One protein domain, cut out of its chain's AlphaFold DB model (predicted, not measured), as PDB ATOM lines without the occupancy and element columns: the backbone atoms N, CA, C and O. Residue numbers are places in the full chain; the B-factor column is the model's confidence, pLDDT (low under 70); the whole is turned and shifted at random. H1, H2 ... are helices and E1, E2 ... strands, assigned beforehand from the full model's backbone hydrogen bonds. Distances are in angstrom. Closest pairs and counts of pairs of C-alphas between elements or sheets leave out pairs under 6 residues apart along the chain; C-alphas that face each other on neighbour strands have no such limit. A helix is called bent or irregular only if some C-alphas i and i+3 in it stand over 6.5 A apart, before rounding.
ATOM      1  N   ILE A   4     206.751 516.297 418.454       92.38
ATOM      2  CA  ILE A   4     206.840 516.313 416.991       92.38
ATOM      3  C   ILE A   4     205.634 517.065 416.435       92.38
ATOM      4  O   ILE A   4     204.496 516.742 416.771       92.38
ATOM      5  N   ILE A   5     205.893 518.051 415.580       93.94
ATOM      6  CA  ILE A   5     204.880 518.758 414.798       93.94
ATOM      7  C   ILE A   5     204.939 518.207 413.378       93.94
ATOM      8  O   ILE A   5     205.966 518.318 412.705       93.94
ATOM      9  N   TYR A   6     203.834 517.619 412.931       95.62
ATOM     10  CA  TYR A   6     203.694 517.125 411.569       95.62
ATOM     11  C   TYR A   6     203.090 518.205 410.677       95.62
ATOM     12  O   TYR A   6     202.007 518.710 410.966       95.62
ATOM     13  N   ILE A   7     203.782 518.543 409.591       95.88
ATOM     14  CA  ILE A   7     203.298 519.489 408.581       95.88
ATOM     15  C   ILE A   7     202.948 518.701 407.330       95.88
ATOM     16  O   ILE A   7     203.823 518.097 406.714       95.88
ATOM     17  N   TYR A   8     201.671 518.701 406.956       96.88
ATOM     18  CA  TYR A   8     201.236 518.031 405.739       96.88
ATOM     19  C   TYR A   8     201.599 518.858 404.501       96.88
ATOM     20  O   TYR A   8     201.215 520.021 404.394       96.88
ATOM     21  N   LEU A   9     202.314 518.240 403.563       97.00
ATOM     22  CA  LEU A   9     202.650 518.815 402.269       97.00
ATOM     23  C   LEU A   9     201.610 518.374 401.242       97.00
ATOM     24  O   LEU A   9     201.503 517.193 400.901       97.00
ATOM     25  N   LYS A  10     200.842 519.340 400.745       96.12
ATOM     26  CA  LYS A  10     199.826 519.125 399.716       96.12
ATOM     27  C   LYS A  10     200.299 519.724 398.397       96.12
ATOM     28  O   LYS A  10     200.764 520.861 398.365       96.12
ATOM     29  N   ASP A  11     200.115 518.985 397.307       96.38
ATOM     30  CA  ASP A  11     200.363 519.514 395.964       96.38
ATOM     31  C   ASP A  11     199.542 520.786 395.721       96.38
ATOM     32  O   ASP A  11     198.356 520.853 396.071       96.38
ATOM     33  N   LYS A  12     200.203 521.798 395.152       95.94
ATOM     34  CA  LYS A  12     199.658 523.139 394.906       95.94
ATOM     35  C   LYS A  12     199.172 523.860 396.169       95.94
ATOM     36  O   LYS A  12     198.247 524.667 396.093       95.94
ATOM     37  N   MET A  13     199.763 523.591 397.334       96.31
ATOM     38  CA  MET A  13     199.568 524.470 398.493       96.31
ATOM     39  C   MET A  13     200.191 525.850 398.254       96.31
ATOM     40  O   MET A  13     201.113 525.992 397.443       96.31
ATOM     41  N   ALA A  14     199.683 526.860 398.958       96.69
ATOM     42  CA  ALA A  14     200.236 528.202 398.911       96.69
ATOM     43  C   ALA A  14     201.493 528.285 399.789       96.69
ATOM     44  O   ALA A  14     201.475 527.958 400.972       96.69
ATOM     45  N   ASP A  15     202.596 528.745 399.204       92.62
ATOM     46  CA  ASP A  15     203.930 528.756 399.817       92.62
ATOM     47  C   ASP A  15     203.961 529.513 401.148       92.62
ATOM     48  O   ASP A  15     204.643 529.119 402.094       92.62
ATOM     49  N   TRP A  16     203.203 530.608 401.224       93.44
ATOM     50  CA  TRP A  16     203.229 531.529 402.356       93.44
ATOM     51  C   TRP A  16     202.531 530.991 403.610       93.44
ATOM     52  O   TRP A  16     202.805 531.497 404.697       93.44
ATOM     53  N   GLU A  17     201.669 529.972 403.505       93.75
ATOM     54  CA  GLU A  17     200.896 529.441 404.644       93.75
ATOM     55  C   GLU A  17     201.798 528.930 405.775       93.75
ATOM     56  O   GLU A  17     201.442 529.007 406.951       93.75
ATOM     57  N   LEU A  18     202.992 528.444 405.429       91.31
ATOM     58  CA  LEU A  18     203.945 527.887 406.385       91.31
ATOM     59  C   LEU A  18     204.990 528.897 406.881       91.31
ATOM     60  O   LEU A  18     205.698 528.601 407.841       91.31
ATOM     61  N   GLY A  19     205.100 530.078 406.268       92.44
ATOM     62  CA  GLY A  19     206.239 530.983 406.468       92.44
ATOM     63  C   GLY A  19     206.468 531.371 407.932       92.44
ATOM     64  O   GLY A  19     207.529 531.097 408.493       92.44
ATOM     65  N   TYR A  20     205.452 531.948 408.578       93.56
ATOM     66  CA  TYR A  20     205.568 532.422 409.962       93.56
ATOM     67  C   TYR A  20     205.799 531.292 410.968       93.56
ATOM     68  O   TYR A  20     206.617 531.434 411.879       93.56
ATOM     69  N   ILE A  21     205.102 530.161 410.819       91.25
ATOM     70  CA  ILE A  21     205.231 529.054 411.771       91.25
ATOM     71  C   ILE A  21     206.583 528.352 411.626       91.25
ATOM     72  O   ILE A  21     207.225 528.071 412.635       91.25
ATOM     73  N   LEU A  22     207.063 528.132 410.397       92.12
ATOM     74  CA  LEU A  22     208.388 527.558 410.163       92.12
ATOM     75  C   LEU A  22     209.483 528.468 410.720       92.12
ATOM     76  O   LEU A  22     210.374 527.970 411.403       92.12
ATOM     77  N   GLN A  23     209.376 529.785 410.510       91.31
ATOM     78  CA  GLN A  23     210.304 530.761 411.083       91.31
ATOM     79  C   GLN A  23     210.303 530.711 412.619       91.31
ATOM     80  O   GLN A  23     211.358 530.589 413.241       91.31
ATOM     81  N   GLY A  24     209.128 530.775 413.251       91.69
ATOM     82  CA  GLY A  24     209.024 530.757 414.712       91.69
ATOM     83  C   GLY A  24     209.565 529.463 415.329       91.69
ATOM     84  O   GLY A  24     210.238 529.492 416.360       91.69
ATOM     85  N   LEU A  25     209.320 528.321 414.683       91.06
ATOM     86  CA  LEU A  25     209.825 527.027 415.136       91.06
ATOM     87  C   LEU A  25     211.333 526.852 414.864       91.06
ATOM     88  O   LEU A  25     212.020 526.263 415.693       91.06
ATOM     89  N   SER A  26     211.890 527.391 413.773       87.62
ATOM     90  CA  SER A  26     213.336 527.300 413.501       87.62
ATOM     91  C   SER A  26     214.182 528.116 414.484       87.62
ATOM     92  O   SER A  26     215.329 527.766 414.772       87.62
ATOM     93  N   MET A  27     213.611 529.183 415.050       89.88
ATOM     94  CA  MET A  27     214.264 530.026 416.060       89.88
ATOM     95  C   MET A  27     214.472 529.321 417.411       89.88
ATOM     96  O   MET A  27     215.190 529.837 418.263       89.88
ATOM     97  N   GLN A  28     213.896 528.132 417.616       88.94
ATOM     98  CA  GLN A  28     214.081 527.340 418.839       88.94
ATOM     99  C   GLN A  28     215.531 526.913 419.067       88.94
ATOM    100  O   GLN A  28     215.918 526.701 420.211       88.94
ATOM    101  N   SER A  29     216.328 526.858 417.999       83.44
ATOM    102  CA  SER A  29     217.773 526.616 418.056       83.44
ATOM    103  C   SER A  29     218.538 527.685 418.851       83.44
ATOM    104  O   SER A  29     219.644 527.432 419.318       83.44
ATOM    105  N   MET A  30     217.948 528.872 419.047       88.50
ATOM    106  CA  MET A  30     218.509 529.946 419.875       88.50
ATOM    107  C   MET A  30     218.107 529.845 421.355       88.50
ATOM    108  O   MET A  30     218.549 530.650 422.176       88.50
ATOM    109  N   LEU A  31     217.245 528.893 421.717       86.81
ATOM    110  CA  LEU A  31     216.835 528.656 423.099       86.81
ATOM    111  C   LEU A  31     217.780 527.656 423.773       86.81
ATOM    112  O   LEU A  31     218.467 526.875 423.123       86.81
ATOM    113  N   LYS A  32     217.769 527.629 425.111       87.75
ATOM    114  CA  LYS A  32     218.556 526.659 425.898       87.75
ATOM    115  C   LYS A  32     218.146 525.203 425.646       87.75
ATOM    116  O   LYS A  32     218.944 524.301 425.876       87.75
ATOM    117  N   GLU A  33     216.903 524.978 425.224       86.75
ATOM    118  CA  GLU A  33     216.369 523.655 424.911       86.75
ATOM    119  C   GLU A  33     215.386 523.744 423.738       86.75
ATOM    120  O   GLU A  33     214.430 524.524 423.761       86.75
ATOM    121  N   GLU A  34     215.591 522.890 422.735       87.81
ATOM    122  CA  GLU A  34     214.647 522.691 421.637       87.81
ATOM    123  C   GLU A  34     213.471 521.819 422.092       87.81
ATOM    124  O   GLU A  34     213.631 520.637 422.415       87.81
ATOM    125  N   LYS A  35     212.264 522.393 422.089       88.94
ATOM    126  CA  LYS A  35     211.046 521.696 422.531       88.94
ATOM    127  C   LYS A  35     210.323 520.951 421.415       88.94
ATOM    128  O   LYS A  35     209.642 519.965 421.702       88.94
ATOM    129  N   TYR A  36     210.458 521.403 420.170       91.75
ATOM    130  CA  TYR A  36     209.700 520.864 419.050       91.75
ATOM    131  C   TYR A  36     210.614 520.395 417.925       91.75
ATOM    132  O   TYR A  36     211.667 520.968 417.669       91.75
ATOM    133  N   LYS A  37     210.184 519.341 417.235       90.19
ATOM    134  CA  LYS A  37     210.798 518.872 415.998       90.19
ATOM    135  C   LYS A  37     209.757 518.902 414.895       90.19
ATOM    136  O   LYS A  37     208.686 518.316 415.042       90.19
ATOM    137  N   ILE A  38     210.081 519.561 413.794       92.19
ATOM    138  CA  ILE A  38     209.231 519.576 412.606       92.19
ATOM    139  C   ILE A  38     209.500 518.307 411.802       92.19
ATOM    140  O   ILE A  38     210.654 517.896 411.655       92.19
ATOM    141  N   LYS A  39     208.435 517.687 411.297       94.44
ATOM    142  CA  LYS A  39     208.518 516.622 410.303       94.44
ATOM    143  C   LYS A  39     207.475 516.856 409.219       94.44
ATOM    144  O   LYS A  39     206.287 516.983 409.507       94.44
ATOM    145  N   THR A  40     207.920 516.933 407.977       96.62
ATOM    146  CA  THR A  40     207.038 517.076 406.821       96.62
ATOM    147  C   THR A  40     206.436 515.725 406.449       96.62
ATOM    148  O   THR A  40     207.088 514.684 406.537       96.62
ATOM    149  N   VAL A  41     205.158 515.720 406.079       98.00
ATOM    150  CA  VAL A  41     204.406 514.496 405.804       98.00
ATOM    151  C   VAL A  41     203.648 514.643 404.498       98.00
ATOM    152  O   VAL A  41     202.934 515.616 404.304       98.00
ATOM    153  N   GLY A  42     203.782 513.672 403.607       98.00
ATOM    154  CA  GLY A  42     203.068 513.622 402.338       98.00
ATOM    155  C   GLY A  42     202.055 512.485 402.306       98.00
ATOM    156  O   GLY A  42     202.012 511.618 403.182       98.00
ATOM    157  N   LYS A  43     201.235 512.460 401.252       97.06
ATOM    158  CA  LYS A  43     200.470 511.254 400.905       97.06
ATOM    159  C   LYS A  43     201.414 510.133 400.449       97.06
ATOM    160  O   LYS A  43     201.229 508.985 400.834       97.06
ATOM    161  N   THR A  44     202.429 510.493 399.667       97.56
ATOM    162  CA  THR A  44     203.565 509.654 399.258       97.56
ATOM    163  C   THR A  44     204.873 510.361 399.646       97.56
ATOM    164  O   THR A  44     204.834 511.427 400.265       97.56
ATOM    165  N   LYS A  45     206.030 509.772 399.317       97.44
ATOM    166  CA  LYS A  45     207.347 510.432 399.427       97.44
ATOM    167  C   LYS A  45     207.769 511.141 398.140       97.44
ATOM    168  O   LYS A  45     208.909 511.582 398.038       97.44
ATOM    169  N   ASP A  46     206.879 511.231 397.158       98.06
ATOM    170  CA  ASP A  46     207.186 511.932 395.918       98.06
ATOM    171  C   ASP A  46     207.306 513.441 396.187       98.06
ATOM    172  O   ASP A  46     206.657 513.956 397.109       98.06
ATOM    173  N   PRO A  47     208.115 514.174 395.402       98.19
ATOM    174  CA  PRO A  47     208.217 515.618 395.535       98.19
ATOM    175  C   PRO A  47     206.858 516.308 395.373       98.19
ATOM    176  O   PRO A  47     206.109 516.037 394.435       98.19
ATOM    177  N   VAL A  48     206.572 517.247 396.267       97.88
ATOM    178  CA  VAL A  48     205.384 518.102 396.244       97.88
ATOM    179  C   VAL A  48     205.776 519.465 395.692       97.88
ATOM    180  O   VAL A  48     206.781 520.034 396.124       97.88
ATOM    181  N   LYS A  49     204.985 520.009 394.761       98.19
ATOM    182  CA  LYS A  49     205.207 521.350 394.216       98.19
ATOM    183  C   LYS A  49     204.133 522.312 394.721       98.19
ATOM    184  O   LYS A  49     202.940 522.077 394.545       98.19
ATOM    185  N   THR A  50     204.546 523.399 395.357       97.50
ATOM    186  CA  THR A  50     203.654 524.496 395.762       97.50
ATOM    187  C   THR A  50     203.197 525.319 394.552       97.50
ATOM    188  O   THR A  50     203.749 525.194 393.455       97.50
ATOM    189  N   LEU A  51     202.202 526.196 394.727       97.62
ATOM    190  CA  LEU A  51     201.751 527.094 393.651       97.62
ATOM    191  C   LEU A  51     202.838 528.073 393.187       97.62
ATOM    192  O   LEU A  51     202.943 528.336 391.992       97.62
ATOM    193  N   GLY A  52     203.660 528.579 394.103       96.06
ATOM    194  CA  GLY A  52     204.797 529.456 393.823       96.06
ATOM    195  C   GLY A  52     206.004 528.735 393.224       96.06
ATOM    196  O   GLY A  52     206.976 529.382 392.844       96.06
ATOM    197  N   GLY A  53     205.944 527.406 393.088       96.62
ATOM    198  CA  GLY A  53     206.942 526.609 392.377       96.62
ATOM    199  C   GLY A  53     208.039 526.005 393.252       96.62
ATOM    200  O   GLY A  53     208.928 525.340 392.710       96.62
ATOM    201  N   ILE A  54     207.973 526.160 394.578       96.94
ATOM    202  CA  ILE A  54     208.874 525.481 395.513       96.94
ATOM    203  C   ILE A  54     208.608 523.977 395.454       96.94
ATOM    204  O   ILE A  54     207.470 523.516 395.515       96.94
ATOM    205  N   THR A  55     209.684 523.202 395.333       97.88
ATOM    206  CA  THR A  55     209.629 521.739 395.375       97.88
ATOM    207  C   THR A  55     210.104 521.265 396.742       97.88
ATOM    208  O   THR A  55     211.207 521.605 397.163       97.88
ATOM    209  N   MET A  56     209.272 520.491 397.435       96.44
ATOM    210  CA  MET A  56     209.537 519.978 398.779       96.44
ATOM    211  C   MET A  56     209.466 518.451 398.785       96.44
ATOM    212  O   MET A  56     208.593 517.870 398.142       96.44
ATOM    213  N   LEU A  57     210.362 517.804 399.530       98.12
ATOM    214  CA  LEU A  57     210.365 516.352 399.703       98.12
ATOM    215  C   LEU A  57     209.803 515.998 401.089       98.12
ATOM    216  O   LEU A  57     210.371 516.452 402.082       98.12
ATOM    217  N   PRO A  58     208.721 515.207 401.186       98.06
ATOM    218  CA  PRO A  58     208.194 514.789 402.480       98.06
ATOM    219  C   PRO A  58     209.152 513.864 403.250       98.06
ATOM    220  O   PRO A  58     209.656 512.886 402.699       98.06
ATOM    221  N   ASP A  59     209.330 514.101 404.553       97.88
ATOM    222  CA  ASP A  59     210.141 513.239 405.432       97.88
ATOM    223  C   ASP A  59     209.487 511.871 405.697       97.88
ATOM    224  O   ASP A  59     210.159 510.890 406.030       97.88
ATOM    225  N   ALA A  60     208.155 511.813 405.648       97.50
ATOM    226  CA  ALA A  60     207.368 510.601 405.848       97.50
ATOM    227  C   ALA A  60     206.031 510.661 405.107       97.50
ATOM    228  O   ALA A  60     205.587 511.711 404.648       97.50
ATOM    229  N   THR A  61     205.361 509.522 405.039       98.12
ATOM    230  CA  THR A  61     203.968 509.409 404.609       98.12
ATOM    231  C   THR A  61     203.023 509.398 405.806       98.12
ATOM    232  O   THR A  61     203.408 509.011 406.911       98.12
ATOM    233  N   ILE A  62     201.760 509.769 405.588       96.88
ATOM    234  CA  ILE A  62     200.703 509.632 406.608       96.88
ATOM    235  C   ILE A  62     200.629 508.185 407.126       96.88
ATOM    236  O   ILE A  62     200.475 507.961 408.326       96.88
ATOM    237  N   GLU A  63     200.785 507.203 406.237       96.75
ATOM    238  CA  GLU A  63     200.756 505.783 406.592       96.75
ATOM    239  C   GLU A  63     201.889 505.401 407.557       96.75
ATOM    240  O   GLU A  63     201.648 504.727 408.558       96.75
ATOM    241  N   GLU A  64     203.115 505.871 407.308       96.69
ATOM    242  CA  GLU A  64     204.252 505.650 408.211       96.69
ATOM    243  C   GLU A  64     204.016 506.268 409.597       96.69
ATOM    244  O   GLU A  64     204.395 505.670 410.606       96.69
ATOM    245  N   ILE A  65     203.368 507.438 409.669       94.81
ATOM    246  CA  ILE A  65     203.030 508.079 410.949       94.81
ATOM    247  C   ILE A  65     201.984 507.268 411.719       94.81
ATOM    248  O   ILE A  65     202.148 507.051 412.920       94.81
ATOM    249  N   ASN A  66     200.943 506.781 411.042       94.00
ATOM    250  CA  ASN A  66     199.904 505.970 411.677       94.00
ATOM    251  C   ASN A  66     200.476 504.661 412.234       94.00
ATOM    252  O   ASN A  66     200.267 504.360 413.408       94.00
ATOM    253  N   LYS A  67     201.296 503.949 411.448       93.38
ATOM    254  CA  LYS A  67     201.984 502.728 411.906       93.38
ATOM    255  C   LYS A  67     202.868 502.990 413.125       93.38
ATOM    256  O   LYS A  67     202.857 502.220 414.082       93.38
ATOM    257  N   ALA A  68     203.629 504.087 413.120       88.88
ATOM    258  CA  ALA A  68     204.477 504.446 414.255       88.88
ATOM    259  C   ALA A  68     203.661 504.711 415.530       88.88
ATOM    260  O   ALA A  68     204.083 504.320 416.620       88.88
ATOM    261  N   LYS A  69     202.488 505.340 415.396       87.19
ATOM    262  CA  LYS A  69     201.574 505.586 416.513       87.19
ATOM    263  C   LYS A  69     201.001 504.281 417.074       87.19
ATOM    264  O   LYS A  69     201.069 504.066 418.276       87.19
ATOM    265  N   GLU A  70     200.532 503.378 416.214       87.75
ATOM    266  CA  GLU A  70     200.011 502.064 416.624       87.75
ATOM    267  C   GLU A  70     201.049 501.235 417.397       87.75
ATOM    268  O   GLU A  70     200.730 500.617 418.417       87.75
ATOM    269  N   ILE A  71     202.308 501.250 416.947       84.94
ATOM    270  CA  ILE A  71     203.418 500.575 417.635       84.94
ATOM    271  C   ILE A  71     203.651 501.188 419.021       84.94
ATOM    272  O   ILE A  71     203.827 500.451 419.993       84.94
ATOM    273  N   GLN A  72     203.641 502.521 419.131       80.88
ATOM    274  CA  GLN A  72     203.790 503.208 420.418       80.88
ATOM    275  C   GLN A  72     202.643 502.870 421.373       80.88
ATOM    276  O   GLN A  72     202.902 502.510 422.522       80.88
ATOM    277  N   ASP A  73     201.402 502.911 420.894       81.81
ATOM    278  CA  ASP A  73     200.211 502.605 421.687       81.81
ATOM    279  C   ASP A  73     200.218 501.140 422.162       81.81
ATOM    280  O   ASP A  73     199.933 500.850 423.327       81.81
ATOM    281  N   THR A  74     200.641 500.208 421.301       81.19
ATOM    282  CA  THR A  74     200.799 498.786 421.651       81.19
ATOM    283  C   THR A  74     201.901 498.576 422.691       81.19
ATOM    284  O   THR A  74     201.712 497.840 423.661       81.19
ATOM    285  N   ALA A  75     203.046 499.248 422.543       79.88
ATOM    286  CA  ALA A  75     204.145 499.168 423.502       79.88
ATOM    287  C   ALA A  75     203.758 499.736 424.879       79.88
ATOM    288  O   ALA A  75     204.118 499.159 425.908       79.88
ATOM    289  N   LEU A  76     203.003 500.840 424.906       76.94
ATOM    290  CA  LEU A  76     202.458 501.427 426.132       76.94
ATOM    291  C   LEU A  76     201.455 500.482 426.799       76.94
ATOM    292  O   LEU A  76     201.538 500.258 428.006       76.94
ATOM    293  N   ARG A  77     200.563 499.870 426.013       77.25
ATOM    294  CA  ARG A  77     199.614 498.869 426.507       77.25
ATOM    295  C   ARG A  77     200.345 497.699 427.168       77.25
ATOM    296  O   ARG A  77     200.061 497.390 428.318       77.25
ATOM    297  N   ASN A  78     201.326 497.102 426.496       79.00
ATOM    298  CA  ASN A  78     202.047 495.928 427.004       79.00
ATOM    299  C   ASN A  78     202.858 496.216 428.280       79.00
ATOM    300  O   ASN A  78     202.941 495.359 429.159       79.00
ATOM    301  N   LYS A  79     203.409 497.432 428.424       75.50
ATOM    302  CA  LYS A  79     204.073 497.861 429.667       75.50
ATOM    303  C   LYS A  79     203.119 497.923 430.860       75.50
ATOM    304  O   LYS A  79     203.534 497.587 431.961       75.50
ATOM    305  N   ASN A  80     201.863 498.306 430.637       70.62
ATOM    306  CA  ASN A  80     200.859 498.413 431.697       70.62
ATOM    307  C   ASN A  80     200.275 497.056 432.128       70.62
ATOM    308  O   ASN A  80     199.706 496.976 433.204       70.62
ATOM    309  N   PHE A  81     200.409 496.004 431.311       64.25
ATOM    310  CA  PHE A  81     200.007 494.631 431.666       64.25
ATOM    311  C   PHE A  81     201.129 493.810 432.322       64.25
ATOM    312  O   PHE A  81     200.889 492.681 432.739       64.25
ATOM    313  N   SER A  82     202.352 494.346 432.376       58.00
ATOM    314  CA  SER A  82     203.516 493.695 433.003       58.00
ATOM    315  C   SER A  82     203.832 494.255 434.402       58.00
ATOM    316  O   SER A  82     204.891 493.947 434.949       58.00
TER     317      SER A  82
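Overview. This is residues 4 to 82 of the 83 residues of the protein "DJ-1_PfpI domain-containing protein" of Candidatus Galacturonibacter soehngenii (UniProt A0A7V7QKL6). A small two-stranded sheet, E1 beside E2, has the kinked helix H1 on one side and a long looping stretch, residues 43 to 61, by the end where its strands finish; helix H2 leaves this body as a long arm, and residues 66 to 82, of which 66 to 80 belong to H2, stick out. The 79 printed residues run E1, H1, E2, H2, with the order E1, E2 in a parallel sheet; the class is mixed, helices and strands. The whole is loose, with a radius of gyration of the C-alphas of 16.0 A, and only just flat, spanning 53 by 35 by 14 A.

Arrangement. E1, residues 4 to 8, and E2, residues 36 to 42, are parallel neighbours at 29 degrees, with N 5 and O 37 at 2.9 A and N 41 and O 7 at 2.8 A, within hydrogen-bond range. With H1, residues 15 to 30, they form a strand-helix-strand unit, two parallel strands joined through a helix, its crossover right-handed. The closest C-alphas of H1 and E2, Leu 25 and Tyr 36, are 7.3 A apart. H2, residues 62 to 80, comes closest to E2 at the C-alphas of Ile 62 and Val 41, 6.2 A. H2 is apart from H1, and only just apart from E1, at 8.5 A. Residues 41 to 42 of E2 pair parallel with 60 to 61, and 48 to 49 pair antiparallel with 55 to 56. Every O i to N i+4 pair of H2 is within hydrogen-bond range; in H1 6 of 12 are, beside 9 of 13 O i to N i+3 pairs.

Along the chain. E1 begins at C-alpha 4 (206.840, 516.313, 416.991) and is 12.7 A long; E2 is 19.4 A. H1, 24.8 A, has a kink of 33 degrees near residue 22 and is irregular, with C-alphas 17 and 20 7.7 A apart. H2, 27.5 A, ends at C-alpha 80 (200.859, 498.413, 431.697).

Size, cuts and confidence. The C-alphas farthest apart, Gly 52 and Ser 82, are 53.1 A apart. The printed part has no cut; the link E2 to H2 is long, with 19 residues. Residues 81 to 82 have pLDDT under 70.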